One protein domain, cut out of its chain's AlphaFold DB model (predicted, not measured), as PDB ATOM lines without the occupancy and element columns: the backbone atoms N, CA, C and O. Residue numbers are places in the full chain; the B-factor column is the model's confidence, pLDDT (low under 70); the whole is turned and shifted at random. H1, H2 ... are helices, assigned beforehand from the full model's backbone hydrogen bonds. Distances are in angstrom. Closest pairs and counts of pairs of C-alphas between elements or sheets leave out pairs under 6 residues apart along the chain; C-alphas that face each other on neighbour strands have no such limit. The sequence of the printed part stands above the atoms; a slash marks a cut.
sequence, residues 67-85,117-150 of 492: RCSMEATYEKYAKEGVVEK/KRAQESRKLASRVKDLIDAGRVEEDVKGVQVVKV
ATOM      1  N   ARG A  67      37.143  80.968  47.303       95.12
ATOM      2  CA  ARG A  67      37.274  82.393  46.959       95.12
ATOM      3  C   ARG A  67      35.926  83.040  46.631       95.12
ATOM      4  O   ARG A  67      35.579  84.026  47.271       95.12
ATOM      5  N   CYS A  68      35.132  82.450  45.737       96.19
ATOM      6  CA  CYS A  68      33.795  82.971  45.418       96.19
ATOM      7  C   CYS A  68      32.869  82.978  46.643       96.19
ATOM      8  O   CYS A  68      32.070  83.893  46.819       96.19
ATOM      9  N   SER A  69      32.989  81.969  47.513       96.75
ATOM     10  CA  SER A  69      32.259  81.913  48.784       96.75
ATOM     11  C   SER A  69      32.651  83.069  49.709       96.75
ATOM     12  O   SER A  69      31.782  83.704  50.303       96.75
ATOM     13  N   MET A  70      33.942  83.398  49.806       96.31
ATOM     14  CA  MET A  70      34.434  84.536  50.589       96.31
ATOM     15  C   MET A  70      33.981  85.879  50.001       96.31
ATOM     16  O   MET A  70      33.530  86.739  50.755       96.31
ATOM     17  N   GLU A  71      34.018  86.043  48.678       96.56
ATOM     18  CA  GLU A  71      33.527  87.243  47.984       96.56
ATOM     19  C   GLU A  71      32.020  87.452  48.223       96.56
ATOM     20  O   GLU A  71      31.606  88.518  48.680       96.56
ATOM     21  N   ALA A  72      31.197  86.409  48.068       97.00
ATOM     22  CA  ALA A  72      29.765  86.480  48.380       97.00
ATOM     23  C   ALA A  72      29.493  86.727  49.875       97.00
ATOM     24  O   ALA A  72      28.543  87.420  50.249       97.00
ATOM     25  N   THR A  73      30.338  86.179  50.751       96.50
ATOM     26  CA  THR A  73      30.273  86.429  52.197       96.50
ATOM     27  C   THR A  73      30.554  87.896  52.508       96.50
ATOM     28  O   THR A  73      29.822  88.505  53.290       96.50
ATOM     29  N   TYR A  74      31.571  88.483  51.875       96.56
ATOM     30  CA  TYR A  74      31.864  89.909  51.976       96.56
ATOM     31  C   TYR A  74      30.671  90.753  51.515       96.56
ATOM     32  O   TYR A  74      30.218  91.615  52.267       96.56
ATOM     33  N   GLU A  75      30.103  90.466  50.341       96.62
ATOM     34  CA  GLU A  75      28.944  91.196  49.815       96.62
ATOM     35  C   GLU A  75      27.735  91.141  50.754       96.62
ATOM     36  O   GLU A  75      27.062  92.155  50.959       96.62
ATOM     37  N   LYS A  76      27.467  89.979  51.358       95.69
ATOM     38  CA  LYS A  76      26.396  89.808  52.345       95.69
ATOM     39  C   LYS A  76      26.589  90.738  53.546       95.69
ATOM     40  O   LYS A  76      25.694  91.524  53.855       95.69
ATOM     41  N   TYR A  77      27.750  90.690  54.205       95.25
ATOM     42  CA  TYR A  77      28.007  91.532  55.382       95.25
ATOM     43  C   TYR A  77      28.148  93.017  55.029       95.25
ATOM     44  O   TYR A  77      27.806  93.878  55.847       95.25
ATOM     45  N   ALA A  78      28.610  93.342  53.820       94.50
ATOM     46  CA  ALA A  78      28.649  94.711  53.324       94.50
ATOM     47  C   ALA A  78      27.229  95.285  53.194       94.50
ATOM     48  O   ALA A  78      26.971  96.366  53.721       94.50
ATOM     49  N   LYS A  79      26.292  94.533  52.594       93.19
ATOM     50  CA  LYS A  79      24.870  94.908  52.477       93.19
ATOM     51  C   LYS A  79      24.194  95.029  53.845       93.19
ATOM     52  O   LYS A  79      23.579  96.050  54.129       93.19
ATOM     53  N   GLU A  80      24.381  94.053  54.736       91.06
ATOM     54  CA  GLU A  80      23.858  94.097  56.116       91.06
ATOM     55  C   GLU A  80      24.461  95.247  56.955       91.06
ATOM     56  O   GLU A  80      23.864  95.708  57.932       91.06
ATOM     57  N   GLY A  81      25.646  95.732  56.575       85.31
ATOM     58  CA  GLY A  81      26.303  96.884  57.184       85.31
ATOM     59  C   GLY A  81      25.729  98.235  56.747       85.31
ATOM     60  O   GLY A  81      25.990  99.251  57.407       85.31
ATOM     61  N   VAL A  82      24.951  98.298  55.666       85.94
ATOM     62  CA  VAL A  82      24.294  99.534  55.229       85.94
ATOM     63  C   VAL A  82      23.039  99.747  56.073       85.94
ATOM     64  O   VAL A  82      22.096  98.965  56.055       85.94
ATOM     65  N   VAL A  83      23.024 100.836  56.844       75.62
ATOM     66  CA  VAL A  83      21.793 101.310  57.478       75.62
ATOM     67  C   VAL A  83      21.068 102.116  56.411       75.62
ATOM     68  O   VAL A  83      21.465 103.252  56.152       75.62
ATOM     69  N   GLU A  84      20.063 101.531  55.761       61.72
ATOM     70  CA  GLU A  84      19.199 102.281  54.847       61.72
ATOM     71  C   GLU A  84      18.623 103.493  55.591       61.72
ATOM     72  O   GLU A  84      17.922 103.356  56.600       61.72
ATOM     73  N   LYS A  85      18.976 104.696  55.124       56.56
ATOM     74  CA  LYS A  85      18.204 105.898  55.436       56.56
ATOM     75  C   LYS A  85      16.887 105.781  54.659       56.56
ATOM     76  O   LYS A  85      16.948 105.339  53.513       56.56
ATOM     77  N   LYS A 117      23.715  98.819  66.140       89.75
ATOM     78  CA  LYS A 117      24.741  97.907  66.674       89.75
ATOM     79  C   LYS A 117      25.001  96.727  65.729       89.75
ATOM     80  O   LYS A 117      26.151  96.491  65.375       89.75
ATOM     81  N   ARG A 118      23.947  96.054  65.252       89.12
ATOM     82  CA  ARG A 118      24.063  94.928  64.306       89.12
ATOM     83  C   ARG A 118      24.725  95.341  62.989       89.12
ATOM     84  O   ARG A 118      25.605  94.641  62.502       89.12
ATOM     85  N   ALA A 119      24.367  96.507  62.448       90.56
ATOM     86  CA  ALA A 119      25.008  97.039  61.245       90.56
ATOM     87  C   ALA A 119      26.503  97.341  61.469       90.56
ATOM     88  O   ALA A 119      27.330  97.064  60.603       90.56
ATOM     89  N   GLN A 120      26.880  97.867  62.640       91.50
ATOM     90  CA  GLN A 120      28.287  98.092  62.988       91.50
ATOM     91  C   GLN A 120      29.071  96.775  63.113       91.50
ATOM     92  O   GLN A 120      30.203  96.696  62.639       91.50
ATOM     93  N   GLU A 121      28.487  95.746  63.729       93.00
ATOM     94  CA  GLU A 121      29.083  94.406  63.805       93.00
ATOM     95  C   GLU A 121      29.261  93.797  62.409       93.00
ATOM     96  O   GLU A 121      30.352  93.326  62.088       93.00
ATOM     97  N   SER A 122      28.253  93.915  61.540       93.38
ATOM     98  CA  SER A 122      28.330  93.462  60.147       93.38
ATOM     99  C   SER A 122      29.448  94.153  59.365       93.38
ATOM    100  O   SER A 122      30.213  93.492  58.669       93.38
ATOM    101  N   ARG A 123      29.638  95.470  59.540       94.31
ATOM    102  CA  ARG A 123      30.765  96.202  58.926       94.31
ATOM    103  C   ARG A 123      32.123  95.680  59.384       94.31
ATOM    104  O   ARG A 123      33.030  95.553  58.568       94.31
ATOM    105  N   LYS A 124      32.270  95.363  60.677       94.25
ATOM    106  CA  LYS A 124      33.512  94.776  61.208       94.25
ATOM    107  C   LYS A 124      33.778  93.402  60.594       94.25
ATOM    108  O   LYS A 124      34.920  93.111  60.255       94.25
ATOM    109  N   LEU A 125      32.746  92.571  60.437       93.94
ATOM    110  CA  LEU A 125      32.874  91.269  59.774       93.94
ATOM    111  C   LEU A 125      33.227  91.427  58.289       93.94
ATOM    112  O   LEU A 125      34.167  90.782  57.837       93.94
ATOM    113  N   ALA A 126      32.554  92.328  57.565       95.19
ATOM    114  CA  ALA A 126      32.849  92.624  56.164       95.19
ATOM    115  C   ALA A 126      34.308  93.061  55.968       95.19
ATOM    116  O   ALA A 126      34.994  92.502  55.120       95.19
ATOM    117  N   SER A 127      34.807  93.990  56.795       95.38
ATOM    118  CA  SER A 127      36.209  94.432  56.747       95.38
ATOM    119  C   SER A 127      37.170  93.258  56.909       95.38
ATOM    120  O   SER A 127      38.030  93.058  56.064       95.38
ATOM    121  N   ARG A 128      36.967  92.412  57.928       94.56
ATOM    122  CA  ARG A 128      37.841  91.256  58.189       94.56
ATOM    123  C   ARG A 128      37.858  90.250  57.039       94.56
ATOM    124  O   ARG A 128      38.900  89.668  56.760       94.56
ATOM    125  N   VAL A 129      36.711  90.013  56.399       95.06
ATOM    126  CA  VAL A 129      36.627  89.129  55.225       95.06
ATOM    127  C   VAL A 129      37.345  89.762  54.033       95.06
ATOM    128  O   VAL A 129      38.107  89.071  53.360       95.06
ATOM    129  N   LYS A 130      37.157  91.067  53.800       95.44
ATOM    130  CA  LYS A 130      37.821  91.796  52.715       95.44
ATOM    131  C   LYS A 130      39.342  91.790  52.868       95.44
ATOM    132  O   LYS A 130      40.031  91.484  51.904       95.44
ATOM    133  N   ASP A 131      39.843  92.031  54.079       95.25
ATOM    134  CA  ASP A 131      41.279  92.030  54.375       95.25
ATOM    135  C   ASP A 131      41.927  90.680  54.019       95.25
ATOM    136  O   ASP A 131      43.032  90.641  53.483       95.25
ATOM    137  N   LEU A 132      41.234  89.559  54.262       94.25
ATOM    138  CA  LEU A 132      41.721  88.234  53.864       94.25
ATOM    139  C   LEU A 132      41.704  88.019  52.350       94.25
ATOM    140  O   LEU A 132      42.634  87.409  51.824       94.25
ATOM    141  N   ILE A 133      40.661  88.487  51.657       94.44
ATOM    142  CA  ILE A 133      40.568  88.389  50.193       94.44
ATOM    143  C   ILE A 133      41.699  89.197  49.550       94.44
ATOM    144  O   ILE A 133      42.433  88.656  48.724       94.44
ATOM    145  N   ASP A 134      41.878  90.450  49.974       94.44
ATOM    146  CA  ASP A 134      42.909  91.356  49.461       94.44
ATOM    147  C   ASP A 134      44.323  90.825  49.758       94.44
ATOM    148  O   ASP A 134      45.215  90.918  48.917       94.44
ATOM    149  N   ALA A 135      44.527  90.203  50.926       93.50
ATOM    150  CA  ALA A 135      45.791  89.563  51.293       93.50
ATOM    151  C   ALA A 135      46.016  88.187  50.630       93.50
ATOM    152  O   ALA A 135      47.041  87.554  50.884       93.50
ATOM    153  N   GLY A 136      45.067  87.676  49.836       89.44
ATOM    154  CA  GLY A 136      45.148  86.349  49.215       89.44
ATOM    155  C   GLY A 136      45.061  85.173  50.202       89.44
ATOM    156  O   GLY A 136      45.408  84.047  49.855       89.44
ATOM    157  N   ARG A 137      44.588  85.405  51.431       91.25
ATOM    158  CA  ARG A 137      44.512  84.431  52.539       91.25
ATOM    159  C   ARG A 137      43.108  83.833  52.678       91.25
ATOM    160  O   ARG A 137      42.577  83.695  53.776       91.25
ATOM    161  N   VAL A 138      42.490  83.477  51.551       91.31
ATOM    162  CA  VAL A 138      41.080  83.034  51.480       91.31
ATOM    163  C   VAL A 138      40.791  81.703  52.188       91.31
ATOM    164  O   VAL A 138      39.638  81.424  52.511       91.31
ATOM    165  N   GLU A 139      41.818  80.894  52.457       89.62
ATOM    166  CA  GLU A 139      41.699  79.617  53.181       89.62
ATOM    167  C   GLU A 139      41.592  79.772  54.700       89.62
ATOM    168  O   GLU A 139      41.244  78.830  55.406       89.62
ATOM    169  N   GLU A 140      41.857  80.962  55.232       90.00
ATOM    170  CA  GLU A 140      41.771  81.182  56.668       90.00
ATOM    171  C   GLU A 140      40.325  81.346  57.136       90.00
ATOM    172  O   GLU A 140      39.494  81.983  56.483       90.00
ATOM    173  N   ASP A 141      40.019  80.771  58.299       88.06
ATOM    174  CA  ASP A 141      38.702  80.885  58.915       88.06
ATOM    175  C   ASP A 141      38.587  82.163  59.755       88.06
ATOM    176  O   ASP A 141      39.400  82.449  60.640       88.06
ATOM    177  N   VAL A 142      37.513  82.924  59.529       88.12
ATOM    178  CA  VAL A 142      37.225  84.142  60.295       88.12
ATOM    179  C   VAL A 142      36.254  83.830  61.428       88.12
ATOM    180  O   VAL A 142      35.078  83.537  61.210       88.12
ATOM    181  N   LYS A 143      36.717  83.967  62.676       89.50
ATOM    182  CA  LYS A 143      35.854  83.821  63.861       89.50
ATOM    183  C   LYS A 143      34.633  84.747  63.780       89.50
ATOM    184  O   LYS A 143      34.799  85.968  63.686       89.50
ATOM    185  N   GLY A 144      33.441  84.159  63.897       87.06
ATOM    186  CA  GLY A 144      32.150  84.859  63.894       87.06
ATOM    187  C   GLY A 144      31.533  85.077  62.509       87.06
ATOM    188  O   GLY A 144      30.452  85.650  62.423       87.06
ATOM    189  N   VAL A 145      32.185  84.625  61.434       91.62
ATOM    190  CA  VAL A 145      31.680  84.741  60.061       91.62
ATOM    191  C   VAL A 145      30.981  83.451  59.651       91.62
ATOM    192  O   VAL A 145      31.585  82.384  59.610       91.62
ATOM    193  N   GLN A 146      29.704  83.562  59.294       91.69
ATOM    194  CA  GLN A 146      28.986  82.526  58.552       91.69
ATOM    195  C   GLN A 146      29.291  82.670  57.059       91.69
ATOM    196  O   GLN A 146      28.840  83.639  56.441       91.69
ATOM    197  N   VAL A 147      30.068  81.734  56.509       93.81
ATOM    198  CA  VAL A 147      30.480  81.730  55.098       93.81
ATOM    199  C   VAL A 147      29.314  81.291  54.211       93.81
ATOM    200  O   VAL A 147      28.712  80.238  54.422       93.81
ATOM    201  N   VAL A 148      29.004  82.103  53.205       95.56
ATOM    202  CA  VAL A 148      28.050  81.782  52.140       95.56
ATOM    203  C   VAL A 148      28.701  80.776  51.199       95.56
ATOM    204  O   VAL A 148      29.769  81.047  50.665       95.56
ATOM    205  N   LYS A 149      28.067  79.622  50.981       95.44
ATOM    206  CA  LYS A 149      28.574  78.595  50.063       95.44
ATOM    207  C   LYS A 149      28.147  78.926  48.637       95.44
ATOM    208  O   LYS A 149      26.953  78.985  48.359       95.44
ATOM    209  N   VAL A 150      29.117  79.109  47.748       95.62
ATOM    210  CA  VAL A 150      28.880  79.376  46.325       95.62
ATOM    211  C   VAL A 150      29.454  78.232  45.499       95.62
ATOM    212  O   VAL A 150      30.669  78.024  45.491       95.62
TER     213      VAL A 150
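AT A GLANCE: This is residues 67 to 85 and 117 to 150 of the 492 residues of the protein "USP domain-containing protein" of Phanerochaete carnosa (strain HHB-10118-sp) (UniProt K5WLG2). Two helices, H2 and H1, lie side by side and run opposite ways, and the stretch after H2, residues 135 to 150, folds back over one side of the pair. This last stretch runs first beside H2 and then crosses over to H1. The printed part has 53 residues with two named helices, H1 then H2, and no named strand; the class is all helix. The whole is compact, with a radius of gyration of the C-alphas of 10.6 A, and elongated, spanning 34 by 18 by 17 A.

HOW THE PARTS SIT: H2, residues 117 to 134, touches H1, residues 67 to 80, with 23 pairs of C-alphas within 8 A. Their closest C-alphas, those of Ala 126 and Tyr 77, are 5.0 A apart. They stand at a shallow tilt of 25 degrees, opposite ways. In H1 and H2 every O i to N i+4 pair is within hydrogen-bond range.

IN THESE COORDINATES: H2 measures 25.9 A, from C-alpha 117 at (24.741, 97.907, 66.674) to C-alpha 134. H1 measures 20.0 A and begins at C-alpha 67, (37.274, 82.393, 46.959).

THE WHOLE: The C-alphas farthest apart, those of Lys 85 and Glu 139, are 35.3 A apart. Residues 86 to 116 are not printed; C-alphas 85 and 117 are 15.3 A apart across this cut. Residues 84 to 85 have pLDDT under 70.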